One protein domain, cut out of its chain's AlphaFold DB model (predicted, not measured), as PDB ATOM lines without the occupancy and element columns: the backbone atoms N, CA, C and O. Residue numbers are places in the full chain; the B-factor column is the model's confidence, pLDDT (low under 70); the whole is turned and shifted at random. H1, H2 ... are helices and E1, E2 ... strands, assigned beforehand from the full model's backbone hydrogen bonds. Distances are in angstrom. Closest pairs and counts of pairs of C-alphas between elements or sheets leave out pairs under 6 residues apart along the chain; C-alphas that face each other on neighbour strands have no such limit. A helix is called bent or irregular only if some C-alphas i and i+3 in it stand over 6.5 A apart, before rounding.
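What this domain is: This is residues 9 to 132 of the 136 residues of an uncharacterized protein of Geoglobus ahangari (UniProt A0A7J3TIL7). A small, strongly twisted sheet of four strands has H4 and H5 side by side over one of its faces and the other face bare, while the long helix H3 crosses H5 on the side away from the sheet. H2 packs across the first part of H5, at residues 98 to 101, and H1 lies away from the rest, apart from the other elements. The printed part has 124 residues, with five named helices and four named strands in the order H1 H2 H3 H4 E1 E2 H5 E3 E4; the sheet's order is E1 E2 E4 E3, antiparallel throughout, and the class is mixed, helices and strands. The whole is compact, with a radius of gyration of the C-alphas of 14.5 A and spans of 36 by 35 by 28 A.

Where its parts are: The strands are E1, residues 81 to 86, from C-alpha 81 at (-25.138, -10.121, 35.175); E2, 89 to 94; E3, 118 to 123; and E4, 126 to 131, ending with C-alpha 131 at (-38.050, 2.826, 33.894). H5, residues 97 to 114, is 25.9 A long and irregular, with C-alphas 98 and 101 7.2 A apart, and has a kink of 32 degrees near residue 104. H4 is residues 68 to 77, H3 residues 44 to 63 at 28.4 A, H2 residues 28 to 41 at 19.8 A, and H1 residues 9 to 20 at 17.2 A, from C-alpha 9 at (-8.639, -4.591, 26.371).

How they stand to each other: E1 and E2 form a hairpin, with N 84 and O 91 at 2.8 A. E2 and E4 are antiparallel neighbours, with N 92 and O 127 at 2.8 A. E3 and E4 form the other hairpin, with N 121 and O 128 at 2.8 A. E2, H5 and E3 make a split strand-helix-strand unit, two strands running the same way with E4 between them, its crossover right-handed. H4 and H5 are on the same face, making two layers, a sheet with helices on one face: H5 has a height over the sheet of 8.4 A and H4 of 9.1 A. H3 touches H5 at a steep tilt of 48 degrees, the same way, the closest C-alphas being those of Tyr 55 and Gly 109, 3.9 A apart. H2 touches H5 about perpendicular, at 76 degrees; the closest C-alphas, of Leu 35 and Asn 98, are 5.7 A apart. H1 and H4 are only just apart, their closest C-alphas at 8.4 A. Every O i to N i+4 pair is within hydrogen-bond range in H1, H2, H3 and H4, and 12 of 14 are in H5.

The domain as a whole: The C-alphas farthest apart, of Glu 9 and Asn 43, are 39.6 A apart. The printed part has no cut and no long link. Mean pLDDT of the printed part is 90.9, and no printed residue is under 70.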
ATOM      1  N   GLU A   9      -8.016  -5.683  25.620       77.81
ATOM      2  CA  GLU A   9      -8.639  -4.591  26.371       77.81
ATOM      3  C   GLU A   9      -9.461  -5.064  27.585       77.81
ATOM      4  O   GLU A   9      -9.476  -4.425  28.633       77.81
ATOM      5  N   THR A  10     -10.114  -6.222  27.473       79.75
ATOM      6  CA  THR A  10     -10.882  -6.838  28.568       79.75
ATOM      7  C   THR A  10      -9.936  -7.307  29.676       79.75
ATOM      8  O   THR A  10     -10.206  -7.088  30.855       79.75
ATOM      9  N   ILE A  11      -8.793  -7.892  29.303       85.06
ATOM     10  CA  ILE A  11      -7.781  -8.378  30.252       85.06
ATOM     11  C   ILE A  11      -7.193  -7.217  31.064       85.06
ATOM     12  O   ILE A  11      -7.121  -7.316  32.286       85.06
ATOM     13  N   LYS A  12      -6.847  -6.099  30.412       85.56
ATOM     14  CA  LYS A  12      -6.311  -4.904  31.094       85.56
ATOM     15  C   LYS A  12      -7.259  -4.355  32.156       85.56
ATOM     16  O   LYS A  12      -6.837  -3.991  33.246       85.56
ATOM     17  N   LYS A  13      -8.560  -4.338  31.875       80.00
ATOM     18  CA  LYS A  13      -9.552  -3.881  32.854       80.00
ATOM     19  C   LYS A  13      -9.691  -4.835  34.046       80.00
ATOM     20  O   LYS A  13      -9.861  -4.371  35.172       80.00
ATOM     21  N   TYR A  14      -9.586  -6.150  33.835       84.19
ATOM     22  CA  TYR A  14      -9.529  -7.099  34.954       84.19
ATOM     23  C   TYR A  14      -8.264  -6.908  35.793       84.19
ATOM     24  O   TYR A  14      -8.345  -6.902  37.020       84.19
ATOM     25  N   GLU A  15      -7.114  -6.691  35.152       86.12
ATOM     26  CA  GLU A  15      -5.863  -6.355  35.837       86.12
ATOM     27  C   GLU A  15      -6.020  -5.101  36.709       86.12
ATOM     28  O   GLU A  15      -5.639  -5.127  37.880       86.12
ATOM     29  N   GLU A  16      -6.639  -4.031  36.199       84.25
ATOM     30  CA  GLU A  16      -6.896  -2.811  36.976       84.25
ATOM     31  C   GLU A  16      -7.741  -3.081  38.230       84.25
ATOM     32  O   GLU A  16      -7.389  -2.628  39.323       84.25
ATOM     33  N   PHE A  17      -8.833  -3.841  38.103       83.50
ATOM     34  CA  PHE A  17      -9.701  -4.173  39.238       83.50
ATOM     35  C   PHE A  17      -9.006  -5.021  40.299       83.50
ATOM     36  O   PHE A  17      -9.171  -4.764  41.494       83.50
ATOM     37  N   LEU A  18      -8.220  -6.008  39.875       85.19
ATOM     38  CA  LEU A  18      -7.494  -6.886  40.789       85.19
ATOM     39  C   LEU A  18      -6.322  -6.157  41.451       85.19
ATOM     40  O   LEU A  18      -6.065  -6.353  42.638       85.19
ATOM     41  N   THR A  19      -5.658  -5.255  40.724       87.75
ATOM     42  CA  THR A  19      -4.550  -4.443  41.254       87.75
ATOM     43  C   THR A  19      -5.021  -3.511  42.364       87.75
ATOM     44  O   THR A  19      -4.333  -3.359  43.375       87.75
ATOM     45  N   ARG A  20      -6.217  -2.928  42.222       86.50
ATOM     46  CA  ARG A  20      -6.830  -2.082  43.258       86.50
ATOM     47  C   ARG A  20      -7.321  -2.863  44.475       86.50
ATOM     48  O   ARG A  20      -7.528  -2.264  45.521       86.50
ATOM     49  N   ARG A  21      -7.441  -4.194  44.363       81.94
ATOM     50  CA  ARG A  21      -7.969  -5.104  45.398       81.94
ATOM     51  C   ARG A  21      -9.421  -4.823  45.796       81.94
ATOM     52  O   ARG A  21      -9.871  -5.290  46.836       81.94
ATOM     53  N   ASP A  22     -10.157  -4.132  44.932       79.50
ATOM     54  CA  ASP A  22     -11.586  -3.861  45.114       79.50
ATOM     55  C   ASP A  22     -12.450  -5.096  44.787       79.50
ATOM     56  O   ASP A  22     -13.636  -5.132  45.102       79.50
ATOM     57  N   HIS A  23     -11.874  -6.102  44.112       86.19
ATOM     58  CA  HIS A  23     -12.583  -7.280  43.608       86.19
ATOM     59  C   HIS A  23     -11.818  -8.568  43.921       86.19
ATOM     60  O   HIS A  23     -10.586  -8.589  43.965       86.19
ATOM     61  N   VAL A  24     -12.568  -9.658  44.083       87.00
ATOM     62  CA  VAL A  24     -12.045 -11.016  44.275       87.00
ATOM     63  C   VAL A  24     -12.512 -11.920  43.138       87.00
ATOM     64  O   VAL A  24     -13.638 -11.791  42.663       87.00
ATOM     65  N   ILE A  25     -11.651 -12.845  42.706       88.31
ATOM     66  CA  ILE A  25     -12.049 -13.940  41.815       88.31
ATOM     67  C   ILE A  25     -12.543 -15.085  42.691       88.31
ATOM     68  O   ILE A  25     -11.840 -15.525  43.600       88.31
ATOM     69  N   VAL A  26     -13.743 -15.564  42.397       90.00
ATOM     70  CA  VAL A  26     -14.394 -16.657  43.111       90.00
ATOM     71  C   VAL A  26     -14.907 -17.670  42.092       90.00
ATOM     72  O   VAL A  26     -15.370 -17.299  41.013       90.00
ATOM     73  N   ASP A  27     -14.796 -18.951  42.436       93.38
ATOM     74  CA  ASP A  27     -15.397 -20.032  41.661       93.38
ATOM     75  C   ASP A  27     -16.932 -19.948  41.708       93.38
ATOM     76  O   ASP A  27     -17.515 -19.612  42.740       93.38
ATOM     77  N   LEU A  28     -17.592 -20.259  40.591       90.50
ATOM     78  CA  LEU A  28     -19.035 -20.074  40.478       90.50
ATOM     79  C   LEU A  28     -19.829 -21.008  41.406       90.50
ATOM     80  O   LEU A  28     -20.842 -20.580  41.952       90.50
ATOM     81  N   GLU A  29     -19.380 -22.242  41.636       94.69
ATOM     82  CA  GLU A  29     -20.073 -23.171  42.539       94.69
ATOM     83  C   GLU A  29     -19.930 -22.719  43.996       94.69
ATOM     84  O   GLU A  29     -20.896 -22.748  44.762       94.69
ATOM     85  N   ILE A  30     -18.750 -22.205  44.368       95.50
ATOM     86  CA  ILE A  30     -18.538 -21.581  45.682       95.50
ATOM     87  C   ILE A  30     -19.454 -20.362  45.847       95.50
ATOM     88  O   ILE A  30     -20.081 -20.199  46.895       95.50
ATOM     89  N   TRP A  31     -19.565 -19.516  44.819       93.94
ATOM     90  CA  TRP A  31     -20.454 -18.354  44.842       93.94
ATOM     91  C   TRP A  31     -21.918 -18.744  45.033       93.94
ATOM     92  O   TRP A  31     -22.602 -18.173  45.881       93.94
ATOM     93  N   ILE A  32     -22.383 -19.746  44.285       94.00
ATOM     94  CA  ILE A  32     -23.746 -20.274  44.396       94.00
ATOM     95  C   ILE A  32     -24.007 -20.764  45.822       94.00
ATOM     96  O   ILE A  32     -24.989 -20.333  46.422       94.00
ATOM     97  N   ALA A  33     -23.103 -21.565  46.394       96.56
ATOM     98  CA  ALA A  33     -23.250 -22.087  47.752       96.56
ATOM     99  C   ALA A  33     -23.312 -20.974  48.818       96.56
ATOM    100  O   ALA A  33     -24.122 -21.040  49.745       96.56
ATOM    101  N   LEU A  34     -22.492 -19.923  48.682       95.62
ATOM    102  CA  LEU A  34     -22.545 -18.759  49.573       95.62
ATOM    103  C   LEU A  34     -23.875 -18.014  49.454       95.62
ATOM    104  O   LEU A  34     -24.452 -17.618  50.464       95.62
ATOM    105  N   LEU A  35     -24.369 -17.826  48.231       95.06
ATOM    106  CA  LEU A  35     -25.640 -17.153  48.000       95.06
ATOM    107  C   LEU A  35     -26.838 -17.980  48.468       95.06
ATOM    108  O   LEU A  35     -27.792 -17.394  48.971       95.06
ATOM    109  N   ASP A  36     -26.822 -19.304  48.316       95.38
ATOM    110  CA  ASP A  36     -27.817 -20.198  48.923       95.38
ATOM    111  C   ASP A  36     -27.878 -19.952  50.437       95.38
ATOM    112  O   ASP A  36     -28.923 -19.558  50.957       95.38
ATOM    113  N   PHE A  37     -26.731 -20.033  51.118       96.38
ATOM    114  CA  PHE A  37     -26.643 -19.796  52.559       96.38
ATOM    115  C   PHE A  37     -27.122 -18.393  52.965       96.38
ATOM    116  O   PHE A  37     -27.870 -18.236  53.933       96.38
ATOM    117  N   ILE A  38     -26.723 -17.358  52.220       95.88
ATOM    118  CA  ILE A  38     -27.141 -15.972  52.467       95.88
ATOM    119  C   ILE A  38     -28.651 -15.805  52.276       95.88
ATOM    120  O   ILE A  38     -29.284 -15.099  53.054       95.88
ATOM    121  N   ASN A  39     -29.251 -16.434  51.269       94.56
ATOM    122  CA  ASN A  39     -30.694 -16.346  51.050       94.56
ATOM    123  C   ASN A  39     -31.493 -17.094  52.123       94.56
ATOM    124  O   ASN A  39     -32.578 -16.646  52.482       94.56
ATOM    125  N   GLU A  40     -30.962 -18.198  52.649       95.69
ATOM    126  CA  GLU A  40     -31.594 -18.968  53.729       95.69
ATOM    127  C   GLU A  40     -31.492 -18.280  55.097       95.69
ATOM    128  O   GLU A  40     -32.415 -18.362  55.905       95.69
ATOM    129  N   THR A  41     -30.371 -17.606  55.368       94.94
ATOM    130  CA  THR A  41     -30.063 -17.033  56.694       94.94
ATOM    131  C   THR A  41     -30.149 -15.507  56.752       94.94
ATOM    132  O   THR A  41     -30.051 -14.915  57.831       94.94
ATOM    133  N   GLY A  42     -30.323 -14.858  55.602       91.31
ATOM    134  CA  GLY A  42     -30.309 -13.411  55.451       91.31
ATOM    135  C   GLY A  42     -31.412 -12.735  56.253       91.31
ATOM    136  O   GLY A  42     -32.583 -13.095  56.178       91.31
ATOM    137  N   ASN A  43     -31.025 -11.709  57.004       94.12
ATOM    138  CA  ASN A  43     -31.932 -10.883  57.789       94.12
ATOM    139  C   ASN A  43     -32.003  -9.459  57.226       94.12
ATOM    140  O   ASN A  43     -31.192  -9.057  56.390       94.12
ATOM    141  N   ASP A  44     -32.941  -8.665  57.737       95.56
ATOM    142  CA  ASP A  44     -33.141  -7.281  57.292       95.56
ATOM    143  C   ASP A  44     -31.874  -6.428  57.401       95.56
ATOM    144  O   ASP A  44     -31.644  -5.548  56.573       95.56
ATOM    145  N   LYS A  45     -31.016  -6.696  58.397       96.75
ATOM    146  CA  LYS A  45     -29.749  -5.978  58.561       96.75
ATOM    147  C   LYS A  45     -28.814  -6.237  57.381       96.75
ATOM    148  O   LYS A  45     -28.261  -5.281  56.850       96.75
ATOM    149  N   LEU A  46     -28.659  -7.493  56.961       96.62
ATOM    150  CA  LEU A  46     -27.840  -7.849  55.802       96.62
ATOM    151  C   LEU A  46     -28.361  -7.179  54.527       96.62
ATOM    152  O   LEU A  46     -27.593  -6.533  53.814       96.62
ATOM    153  N   TRP A  47     -29.663  -7.289  54.263       97.06
ATOM    154  CA  TRP A  47     -30.271  -6.713  53.063       97.06
ATOM    155  C   TRP A  47     -30.174  -5.190  53.036       97.06
ATOM    156  O   TRP A  47     -29.892  -4.610  51.987       97.06
ATOM    157  N   LYS A  48     -30.317  -4.542  54.197       97.62
ATOM    158  CA  LYS A  48     -30.091  -3.104  54.343       97.62
ATOM    159  C   LYS A  48     -28.637  -2.723  54.068       97.62
ATOM    160  O   LYS A  48     -28.409  -1.761  53.349       97.62
ATOM    161  N   THR A  49     -27.667  -3.481  54.576       98.12
ATOM    162  CA  THR A  49     -26.246  -3.240  54.281       98.12
ATOM    163  C   THR A  49     -25.947  -3.376  52.786       98.12
ATOM    164  O   THR A  49     -25.244  -2.542  52.227       98.12
ATOM    165  N   ILE A  50     -26.515  -4.375  52.105       97.75
ATOM    166  CA  ILE A  50     -26.372  -4.530  50.645       97.75
ATOM    167  C   ILE A  50     -26.977  -3.330  49.899       97.75
ATOM    168  O   ILE A  50     -26.386  -2.832  48.940       97.75
ATOM    169  N   GLU A  51     -28.139  -2.844  50.339       98.25
ATOM    170  CA  GLU A  51     -28.771  -1.653  49.767       98.25
ATOM    171  C   GLU A  51     -27.944  -0.379  50.018       98.25
ATOM    172  O   GLU A  51     -27.814   0.450  49.120       98.25
ATOM    173  N   GLU A  52     -27.327  -0.236  51.192       98.31
ATOM    174  CA  GLU A  52     -26.415   0.870  51.520       98.31
ATOM    175  C   GLU A  52     -25.164   0.858  50.625       98.31
ATOM    176  O   GLU A  52     -24.826   1.890  50.048       98.31
ATOM    177  N   ILE A  53     -24.551  -0.311  50.400       97.44
ATOM    178  CA  ILE A  53     -23.429  -0.475  49.452       97.44
ATOM    179  C   ILE A  53     -23.848  -0.058  48.032       97.44
ATOM    180  O   ILE A  53     -23.113   0.638  47.320       97.44
ATOM    181  N   GLY A  54     -25.050  -0.460  47.611       97.12
ATOM    182  CA  GLY A  54     -25.629  -0.033  46.340       97.12
ATOM    183  C   GLY A  54     -25.831   1.480  46.266       97.12
ATOM    184  O   GLY A  54     -25.524   2.101  45.251       97.12
ATOM    185  N   TYR A  55     -26.302   2.095  47.348       98.19
ATOM    186  CA  TYR A  55     -26.505   3.539  47.433       98.19
ATOM    187  C   TYR A  55     -25.190   4.317  47.317       98.19
ATOM    188  O   TYR A  55     -25.112   5.263  46.533       98.19
ATOM    189  N   GLU A  56     -24.141   3.902  48.026       97.25
ATOM    190  CA  GLU A  56     -22.806   4.510  47.929       97.25
ATOM    191  C   GLU A  56     -22.245   4.422  46.505       97.25
ATOM    192  O   GLU A  56     -21.818   5.432  45.938       97.25
ATOM    193  N   SER A  57     -22.356   3.245  45.884       94.75
ATOM    194  CA  SER A  57     -21.968   3.044  44.481       94.75
ATOM    195  C   SER A  57     -22.773   3.954  43.544       94.75
ATOM    196  O   SER A  57     -22.222   4.594  42.649       94.75
ATOM    197  N   GLY A  58     -24.082   4.078  43.775       96.38
ATOM    198  CA  GLY A  58     -24.956   4.959  43.001       96.38
ATOM    199  C   GLY A  58     -24.614   6.446  43.140       96.38
ATOM    200  O   GLY A  58     -24.736   7.188  42.162       96.38
ATOM    201  N   LEU A  59     -24.141   6.901  44.306       97.06
ATOM    202  CA  LEU A  59     -23.637   8.269  44.476       97.06
ATOM    203  C   LEU A  59     -22.379   8.501  43.639       97.06
ATOM    204  O   LEU A  59     -22.283   9.519  42.951       97.06
ATOM    205  N   GLU A  60     -21.445   7.552  43.654       94.56
ATOM    206  CA  GLU A  60     -20.235   7.619  42.836       94.56
ATOM    207  C   GLU A  60     -20.577   7.683  41.340       94.56
ATOM    208  O   GLU A  60     -20.070   8.544  40.616       94.56
ATOM    209  N   PHE A  61     -21.491   6.825  40.877       95.12
ATOM    210  CA  PHE A  61     -21.964   6.819  39.489       95.12
ATOM    211  C   PHE A  61     -22.625   8.140  39.099       95.12
ATOM    212  O   PHE A  61     -22.337   8.680  38.030       95.12
ATOM    213  N   LYS A  62     -23.457   8.696  39.984       94.56
ATOM    214  CA  LYS A  62     -24.103   9.994  39.774       94.56
ATOM    215  C   LYS A  62     -23.088  11.127  39.649       94.56
ATOM    216  O   LYS A  62     -23.210  11.941  38.738       94.56
ATOM    217  N   VAL A  63     -22.080  11.174  40.524       95.12
ATOM    218  CA  VAL A  63     -21.005  12.184  40.470       95.12
ATOM    219  C   VAL A  63     -20.192  12.057  39.180       95.12
ATOM    220  O   VAL A  63     -19.803  13.064  38.596       95.12
ATOM    221  N   LYS A  64     -19.987  10.828  38.695       93.38
ATOM    222  CA  LYS A  64     -19.328  10.542  37.413       93.38
ATOM    223  C   LYS A  64     -20.213  10.794  36.184       93.38
ATOM    224  O   LYS A  64     -19.729  10.643  35.067       93.38
ATOM    225  N   GLY A  65     -21.484  11.165  36.366       93.25
ATOM    226  CA  GLY A  65     -22.425  11.409  35.272       93.25
ATOM    227  C   GLY A  65     -22.814  10.152  34.487       93.25
ATOM    228  O   GLY A  65     -23.185  10.265  33.322       93.25
ATOM    229  N   LEU A  66     -22.710   8.967  35.096       93.19
ATOM    230  CA  LEU A  66     -23.038   7.701  34.439       93.19
ATOM    231  C   LEU A  66     -24.551   7.511  34.305       93.19
ATOM    232  O   LEU A  66     -25.322   7.854  35.205       93.19
ATOM    233  N   THR A  67     -24.971   6.921  33.189       90.62
ATOM    234  CA  THR A  67     -26.366   6.534  32.951       90.62
ATOM    235  C   THR A  67     -26.674   5.159  33.546       90.62
ATOM    236  O   THR A  67     -25.767   4.404  33.897       90.62
ATOM    237  N   LEU A  68     -27.959   4.783  33.611       87.12
ATOM    238  CA  LEU A  68     -28.354   3.422  33.993       87.12
ATOM    239  C   LEU A  68     -27.680   2.359  33.106       87.12
ATOM    240  O   LEU A  68     -27.183   1.367  33.631       87.12
ATOM    241  N   SER A  69     -27.598   2.580  31.788       88.31
ATOM    242  CA  SER A  69     -26.927   1.631  30.884       88.31
ATOM    243  C   SER A  69     -25.442   1.488  31.216       88.31
ATOM    244  O   SER A  69     -24.924   0.376  31.215       88.31
ATOM    245  N   ASP A  70     -24.748   2.579  31.550       90.62
ATOM    246  CA  ASP A  70     -23.324   2.511  31.903       90.62
ATOM    247  C   ASP A  70     -23.105   1.698  33.185       90.62
ATOM    248  O   ASP A  70     -22.170   0.898  33.276       90.62
ATOM    249  N   VAL A  71     -24.001   1.864  34.162       90.56
ATOM    250  CA  VAL A  71     -23.985   1.096  35.412       90.56
ATOM    251  C   VAL A  71     -24.197  -0.390  35.147       90.56
ATOM    252  O   VAL A  71     -23.418  -1.216  35.623       90.56
ATOM    253  N   LEU A  72     -25.218  -0.747  34.372       91.31
ATOM    254  CA  LEU A  72     -25.524  -2.144  34.071       91.31
ATOM    255  C   LEU A  72     -24.406  -2.811  33.258       91.31
ATOM    256  O   LEU A  72     -23.999  -3.922  33.594       91.31
ATOM    257  N   LYS A  73     -23.807  -2.101  32.294       88.44
ATOM    258  CA  LYS A  73     -22.601  -2.560  31.581       88.44
ATOM    259  C   LYS A  73     -21.403  -2.746  32.504       88.44
ATOM    260  O   LYS A  73     -20.617  -3.668  32.303       88.44
ATOM    261  N   SER A  74     -21.247  -1.893  33.520       86.94
ATOM    262  CA  SER A  74     -20.198  -2.069  34.530       86.94
ATOM    263  C   SER A  74     -20.399  -3.359  35.329       86.94
ATOM    264  O   SER A  74     -19.433  -4.084  35.563       86.94
ATOM    265  N   LEU A  75     -21.640  -3.682  35.703       89.25
ATOM    266  CA  LEU A  75     -21.969  -4.940  36.382       89.25
ATOM    267  C   LEU A  75     -21.782  -6.155  35.465       89.25
ATOM    268  O   LEU A  75     -21.283  -7.184  35.922       89.25
ATOM    269  N   GLU A  76     -22.110  -6.032  34.177       89.31
ATOM    270  CA  GLU A  76     -21.843  -7.085  33.192       89.31
ATOM    271  C   GLU A  76     -20.355  -7.361  33.037       89.31
ATOM    272  O   GLU A  76     -19.920  -8.511  33.078       89.31
ATOM    273  N   PHE A  77     -19.548  -6.306  32.978       82.94
ATOM    274  CA  PHE A  77     -18.100  -6.443  32.936       82.94
ATOM    275  C   PHE A  77     -17.523  -7.097  34.207       82.94
ATOM    276  O   PHE A  77     -16.525  -7.807  34.138       82.94
ATOM    277  N   LYS A  78     -18.165  -6.924  35.368       83.81
ATOM    278  CA  LYS A  78     -17.801  -7.612  36.621       83.81
ATOM    279  C   LYS A  78     -18.312  -9.058  36.698       83.81
ATOM    280  O   LYS A  78     -18.177  -9.683  37.746       83.81
ATOM    281  N   ASN A  79     -18.892  -9.585  35.617       83.06
ATOM    282  CA  ASN A  79     -19.485 -10.921  35.540       83.06
ATOM    283  C   ASN A  79     -20.629 -11.149  36.552       83.06
ATOM    284  O   ASN A  79     -20.884 -12.274  36.978       83.06
ATOM    285  N   ILE A  80     -21.319 -10.075  36.949       84.50
ATOM    286  CA  ILE A  80     -22.433 -10.129  37.907       84.50
ATOM    287  C   ILE A  80     -23.751 -10.458  37.194       84.50
ATOM    288  O   ILE A  80     -24.617 -11.141  37.736       84.50
ATOM    289  N   LEU A  81     -23.930  -9.945  35.978       89.25
ATOM    290  CA  LEU A  81     -25.138 -10.121  35.175       89.25
ATOM    291  C   LEU A  81     -24.812  -9.970  33.691       89.25
ATOM    292  O   LEU A  81     -23.705  -9.608  33.326       89.25
ATOM    293  N   LYS A  82     -25.790 -10.197  32.828       90.31
ATOM    294  CA  LYS A  82     -25.760  -9.760  31.434       90.31
ATOM    295  C   LYS A  82     -26.981  -8.901  31.158       90.31
ATOM    296  O   LYS A  82     -28.091  -9.335  31.476       90.31
ATOM    297  N   GLU A  83     -26.809  -7.715  30.583       89.81
ATOM    298  CA  GLU A  83     -27.945  -6.873  30.211       89.81
ATOM    299  C   GLU A  83     -28.413  -7.136  28.773       89.81
ATOM    300  O   GLU A  83     -27.643  -7.450  27.864       89.81
ATOM    301  N   LYS A  84     -29.723  -7.017  28.559       87.88
ATOM    302  CA  LYS A  84     -30.335  -6.938  27.235       87.88
ATOM    303  C   LYS A  84     -31.444  -5.896  27.272       87.88
ATOM    304  O   LYS A  84     -32.439  -6.091  27.965       87.88
ATOM    305  N   THR A  85     -31.289  -4.836  26.491       84.19
ATOM    306  CA  THR A  85     -32.255  -3.734  26.439       84.19
ATOM    307  C   THR A  85     -32.935  -3.691  25.082       84.19
ATOM    308  O   THR A  85     -32.271  -3.554  24.056       84.19
ATOM    309  N   GLU A  86     -34.262  -3.799  25.072       77.19
ATOM    310  CA  GLU A  86     -35.095  -3.691  23.870       77.19
ATOM    311  C   GLU A  86     -36.360  -2.885  24.207       77.19
ATOM    312  O   GLU A  86     -37.036  -3.165  25.193       77.19
ATOM    313  N   ASN A  87     -36.692  -1.876  23.392       73.19
ATOM    314  CA  ASN A  87     -37.919  -1.067  23.512       73.19
ATOM    315  C   ASN A  87     -38.182  -0.464  24.913       73.19
ATOM    316  O   ASN A  87     -39.319  -0.451  25.376       73.19
ATOM    317  N   GLY A  88     -37.139   0.014  25.601       72.19
ATOM    318  CA  GLY A  88     -37.263   0.610  26.943       72.19
ATOM    319  C   GLY A  88     -37.438  -0.404  28.081       72.19
ATOM    320  O   GLY A  88     -37.600  -0.011  29.232       72.19
ATOM    321  N   VAL A  89     -37.379  -1.703  27.776       80.81
ATOM    322  CA  VAL A  89     -37.366  -2.781  28.766       80.81
ATOM    323  C   VAL A  89     -35.954  -3.335  28.859       80.81
ATOM    324  O   VAL A  89     -35.404  -3.830  27.870       80.81
ATOM    325  N   THR A  90     -35.383  -3.290  30.059       90.56
ATOM    326  CA  THR A  90     -34.052  -3.841  30.314       90.56
ATOM    327  C   THR A  90     -34.178  -5.151  31.073       90.56
ATOM    328  O   THR A  90     -34.697  -5.201  32.185       90.56
ATOM    329  N   VAL A  91     -33.706  -6.239  30.471       91.62
ATOM    330  CA  VAL A  91     -33.678  -7.570  31.078       91.62
ATOM    331  C   VAL A  91     -32.260  -7.871  31.541       91.62
ATOM    332  O   VAL A  91     -31.321  -7.853  30.751       91.62
ATOM    333  N   LEU A  92     -32.119  -8.195  32.821       93.69
ATOM    334  CA  LEU A  92     -30.878  -8.651  33.428       93.69
ATOM    335  C   LEU A  92     -30.913 -10.169  33.544       93.69
ATOM    336  O   LEU A  92     -31.772 -10.731  34.227       93.69
ATOM    337  N   ILE A  93     -29.979 -10.838  32.883       92.38
ATOM    338  CA  ILE A  93     -29.773 -12.281  32.977       92.38
ATOM    339  C   ILE A  93     -28.719 -12.516  34.053       92.38
ATOM    340  O   ILE A  93     -27.584 -12.072  33.911       92.38
ATOM    341  N   LEU A  94     -29.102 -13.197  35.129       91.88
ATOM    342  CA  LEU A  94     -28.208 -13.450  36.257       91.88
ATOM    343  C   LEU A  94     -27.351 -14.693  36.007       91.88
ATOM    344  O   LEU A  94     -27.786 -15.646  35.340       91.88
ATOM    345  N   THR A  95     -26.156 -14.719  36.584       87.25
ATOM    346  CA  THR A  95     -25.261 -15.874  36.502       87.25
ATOM    347  C   THR A  95     -25.892 -17.066  37.219       87.25
ATOM    348  O   THR A  95     -25.911 -18.167  36.663       87.25
ATOM    349  N   THR A  96     -26.552 -16.832  38.354       88.81
ATOM    350  CA  THR A  96     -27.371 -17.819  39.075       88.81
ATOM    351  C   THR A  96     -28.700 -17.223  39.558       88.81
ATOM    352  O   THR A  96     -28.847 -16.018  39.736       88.81
ATOM    353  N   ARG A  97     -29.721 -18.063  39.792       89.56
ATOM    354  CA  ARG A  97     -31.015 -17.605  40.347       89.56
ATOM    355  C   ARG A  97     -30.868 -17.036  41.763       89.56
ATOM    356  O   ARG A  97     -31.677 -16.218  42.183       89.56
ATOM    357  N   ASN A  98     -29.829 -17.463  42.471       90.88
ATOM    358  CA  ASN A  98     -29.538 -17.103  43.852       90.88
ATOM    359  C   ASN A  98     -29.076 -15.649  44.014       90.88
ATOM    360  O   ASN A  98     -29.091 -15.110  45.117       90.88
ATOM    361  N   GLU A  99     -28.734 -14.987  42.910       93.38
ATOM    362  CA  GLU A  99     -28.360 -13.574  42.885       93.38
ATOM    363  C   GLU A  99     -29.568 -12.633  42.970       93.38
ATOM    364  O   GLU A  99     -29.378 -11.448  43.227       93.38
ATOM    365  N   ILE A 100     -30.806 -13.119  42.784       94.19
ATOM    366  CA  ILE A 100     -32.004 -12.264  42.681       94.19
ATOM    367  C   ILE A 100     -32.096 -11.275  43.846       94.19
ATOM    368  O   ILE A 100     -32.230 -10.077  43.600       94.19
ATOM    369  N   ASN A 101     -31.994 -11.745  45.091       93.88
ATOM    370  CA  ASN A 101     -32.129 -10.874  46.261       93.88
ATOM    371  C   ASN A 101     -30.948  -9.907  46.381       93.88
ATOM    372  O   ASN A 101     -31.162  -8.703  46.521       93.88
ATOM    373  N   LEU A 102     -29.717 -10.414  46.248       95.12
ATOM    374  CA  LEU A 102     -28.496  -9.607  46.307       95.12
ATOM    375  C   LEU A 102     -28.551  -8.446  45.303       95.12
ATOM    376  O   LEU A 102     -28.396  -7.286  45.683       95.12
ATOM    377  N   ILE A 103     -28.824  -8.751  44.034       95.44
ATOM    378  CA  ILE A 103     -28.828  -7.761  42.953       95.44
ATOM    379  C   ILE A 103     -30.026  -6.825  43.064       95.44
ATOM    380  O   ILE A 103     -29.878  -5.629  42.830       95.44
ATOM    381  N   THR A 104     -31.194  -7.319  43.483       95.69
ATOM    382  CA  THR A 104     -32.370  -6.462  43.696       95.69
ATOM    383  C   THR A 104     -32.109  -5.423  44.784       95.69
ATOM    384  O   THR A 104     -32.363  -4.239  44.562       95.69
ATOM    385  N   HIS A 105     -31.580  -5.829  45.943       97.00
ATOM    386  CA  HIS A 105     -31.272  -4.896  47.032       97.00
ATOM    387  C   HIS A 105     -30.161  -3.916  46.654       97.00
ATOM    388  O   HIS A 105     -30.309  -2.714  46.871       97.00
ATOM    389  N   TYR A 106     -29.098  -4.396  46.007       97.00
ATOM    390  CA  TYR A 106     -28.027  -3.531  45.520       97.00
ATOM    391  C   TYR A 106     -28.554  -2.479  44.525       97.00
ATOM    392  O   TYR A 106     -28.331  -1.281  44.705       97.00
ATOM    393  N   LEU A 107     -29.324  -2.892  43.510       95.94
ATOM    394  CA  LEU A 107     -29.868  -1.976  42.502       95.94
ATOM    395  C   LEU A 107     -30.883  -0.985  43.080       95.94
ATOM    396  O   LEU A 107     -30.907   0.160  42.639       95.94
ATOM    397  N   ARG A 108     -31.677  -1.366  44.090       96.50
ATOM    398  CA  ARG A 108     -32.553  -0.418  44.810       96.50
ATOM    399  C   ARG A 108     -31.758   0.739  45.406       96.50
ATOM    400  O   ARG A 108     -32.142   1.896  45.228       96.50
ATOM    401  N   GLY A 109     -30.636   0.431  46.054       97.69
ATOM    402  CA  GLY A 109     -29.715   1.432  46.583       97.69
ATOM    403  C   GLY A 109     -29.186   2.347  45.483       97.69
ATOM    404  O   GLY A 109     -29.306   3.572  45.580       97.69
ATOM    405  N   VAL A 110     -28.683   1.751  44.397       96.88
ATOM    406  CA  VAL A 110     -28.156   2.484  43.235       96.88
ATOM    407  C   VAL A 110     -29.208   3.432  42.656       96.88
ATOM    408  O   VAL A 110     -28.945   4.625  42.489       96.88
ATOM    409  N   PHE A 111     -30.415   2.934  42.381       95.31
ATOM    410  CA  PHE A 111     -31.489   3.715  41.765       95.31
ATOM    411  C   PHE A 111     -31.906   4.881  42.654       95.31
ATOM    412  O   PHE A 111     -32.044   6.007  42.171       95.31
ATOM    413  N   LYS A 112     -32.017   4.640  43.964       96.00
ATOM    414  CA  LYS A 112     -32.320   5.679  44.949       96.00
ATOM    415  C   LYS A 112     -31.272   6.794  44.943       96.00
ATOM    416  O   LYS A 112     -31.642   7.965  44.901       96.00
ATOM    417  N   ALA A 113     -29.982   6.458  44.950       97.12
ATOM    418  CA  ALA A 113     -28.903   7.449  44.929       97.12
ATOM    419  C   ALA A 113     -28.885   8.265  43.625       97.12
ATOM    420  O   ALA A 113     -28.753   9.498  43.639       97.12
ATOM    421  N   MET A 114     -29.072   7.584  42.495       95.25
ATOM    422  CA  MET A 114     -29.067   8.190  41.163       95.25
ATOM    423  C   MET A 114     -30.352   8.973  40.849       95.25
ATOM    424  O   MET A 114     -30.346   9.805  39.943       95.25
ATOM    425  N   GLY A 115     -31.430   8.777  41.615       93.38
ATOM    426  CA  GLY A 115     -32.740   9.377  41.344       93.38
ATOM    427  C   GLY A 115     -33.452   8.733  40.149       93.38
ATOM    428  O   GLY A 115     -34.179   9.411  39.425       93.38
ATOM    429  N   ILE A 116     -33.206   7.441  39.921       90.94
ATOM    430  CA  ILE A 116     -33.849   6.643  38.877       90.94
ATOM    431  C   ILE A 116     -35.158   6.096  39.442       90.94
ATOM    432  O   ILE A 116     -35.168   5.399  40.455       90.94
ATOM    433  N   SER A 117     -36.265   6.411  38.776       89.62
ATOM    434  CA  SER A 117     -37.573   5.843  39.094       89.62
ATOM    435  C   SER A 117     -37.782   4.616  38.218       89.62
ATOM    436  O   SER A 117     -38.107   4.748  37.042       89.62
ATOM    437  N   ALA A 118     -37.534   3.426  38.757       88.00
ATOM    438  CA  ALA A 118     -37.705   2.180  38.021       88.00
ATOM    439  C   ALA A 118     -38.232   1.066  38.924       88.00
ATOM    440  O   ALA A 118     -37.860   0.978  40.097       88.00
ATOM    441  N   ASP A 119     -39.080   0.206  38.365       90.00
ATOM    442  CA  ASP A 119     -39.508  -1.024  39.028       90.00
ATOM    443  C   ASP A 119     -38.561  -2.172  38.664       90.00
ATOM    444  O   ASP A 119     -38.129  -2.297  37.517       90.00
ATOM    445  N   ILE A 120     -38.259  -3.022  39.648       93.56
ATOM    446  CA  ILE A 120     -37.488  -4.256  39.462       93.56
ATOM    447  C   ILE A 120     -38.442  -5.431  39.654       93.56
ATOM    448  O   ILE A 120     -38.929  -5.669  40.760       93.56
ATOM    449  N   ILE A 121     -38.698  -6.173  38.580       93.44
ATOM    450  CA  ILE A 121     -39.567  -7.351  38.582       93.44
ATOM    451  C   ILE A 121     -38.697  -8.604  38.515       93.44
ATOM    452  O   ILE A 121     -37.914  -8.785  37.580       93.44
ATOM    453  N   SER A 122     -38.847  -9.494  39.492       89.75
ATOM    454  CA  SER A 122     -38.097 -10.750  39.543       89.75
ATOM    455  C   SER A 122     -38.783 -11.853  38.735       89.75
ATOM    456  O   SER A 122     -39.983 -12.087  38.859       89.75
ATOM    457  N   GLY A 123     -38.004 -12.565  37.922       85.94
ATOM    458  CA  GLY A 123     -38.407 -13.793  37.239       85.94
ATOM    459  C   GLY A 123     -37.446 -14.943  37.540       85.94
ATOM    460  O   GLY A 123     -36.524 -14.820  38.343       85.94
ATOM    461  N   VAL A 124     -37.618 -16.083  36.864       80.31
ATOM    462  CA  VAL A 124     -36.710 -17.232  37.028       80.31
ATOM    463  C   VAL A 124     -35.346 -16.894  36.414       80.31
ATOM    464  O   VAL A 124     -35.232 -16.810  35.189       80.31
ATOM    465  N   ARG A 125     -34.327 -16.684  37.268       86.44
ATOM    466  CA  ARG A 125     -32.935 -16.321  36.903       86.44
ATOM    467  C   ARG A 125     -32.807 -15.012  36.102       86.44
ATOM    468  O   ARG A 125     -31.856 -14.814  35.349       86.44
ATOM    469  N   ARG A 126     -33.774 -14.109  36.232       92.62
ATOM    470  CA  ARG A 126     -33.716 -12.805  35.569       92.62
ATOM    471  C   ARG A 126     -34.382 -11.727  36.398       92.62
ATOM    472  O   ARG A 126     -35.316 -12.017  37.143       92.62
ATOM    473  N   LEU A 127     -33.943 -10.495  36.193       94.31
ATOM    474  CA  LEU A 127     -34.640  -9.297  36.644       94.31
ATOM    475  C   LEU A 127     -35.081  -8.504  35.415       94.31
ATOM    476  O   LEU A 127     -34.389  -8.494  34.399       94.31
ATOM    477  N   VAL A 128     -36.232  -7.855  35.497       92.81
ATOM    478  CA  VAL A 128     -36.695  -6.901  34.489       92.81
ATOM    479  C   VAL A 128     -36.742  -5.535  35.146       92.81
ATOM    480  O   VAL A 128     -37.380  -5.379  36.185       92.81
ATOM    481  N   ILE A 129     -36.052  -4.570  34.551       91.88
ATOM    482  CA  ILE A 129     -36.093  -3.167  34.941       91.88
ATOM    483  C   ILE A 129     -37.037  -2.447  33.985       91.88
ATOM    484  O   ILE A 129     -36.878  -2.529  32.763       91.88
ATOM    485  N   ILE A 130     -38.007  -1.744  34.559       88.69
ATOM    486  CA  ILE A 130     -38.946  -0.889  33.833       88.69
ATOM    487  C   ILE A 130     -38.768   0.530  34.364       88.69
ATOM    488  O   ILE A 130     -39.145   0.817  35.501       88.69
ATOM    489  N   GLU A 131     -38.163   1.405  33.560       85.62
ATOM    490  CA  GLU A 131     -38.050   2.826  33.894       85.62
ATOM    491  C   GLU A 131     -39.429   3.488  33.814       85.62
ATOM    492  O   GLU A 131     -40.175   3.302  32.851       85.62
ATOM    493  N   LYS A 132     -39.782   4.262  34.840       83.75
ATOM    494  CA  LYS A 132     -40.996   5.079  34.847       83.75
ATOM    495  C   LYS A 132     -40.690   6.368  34.103       83.75
ATOM    496  O   LYS A 132     -39.676   7.014  34.379       83.75
TER     497      LYS A 132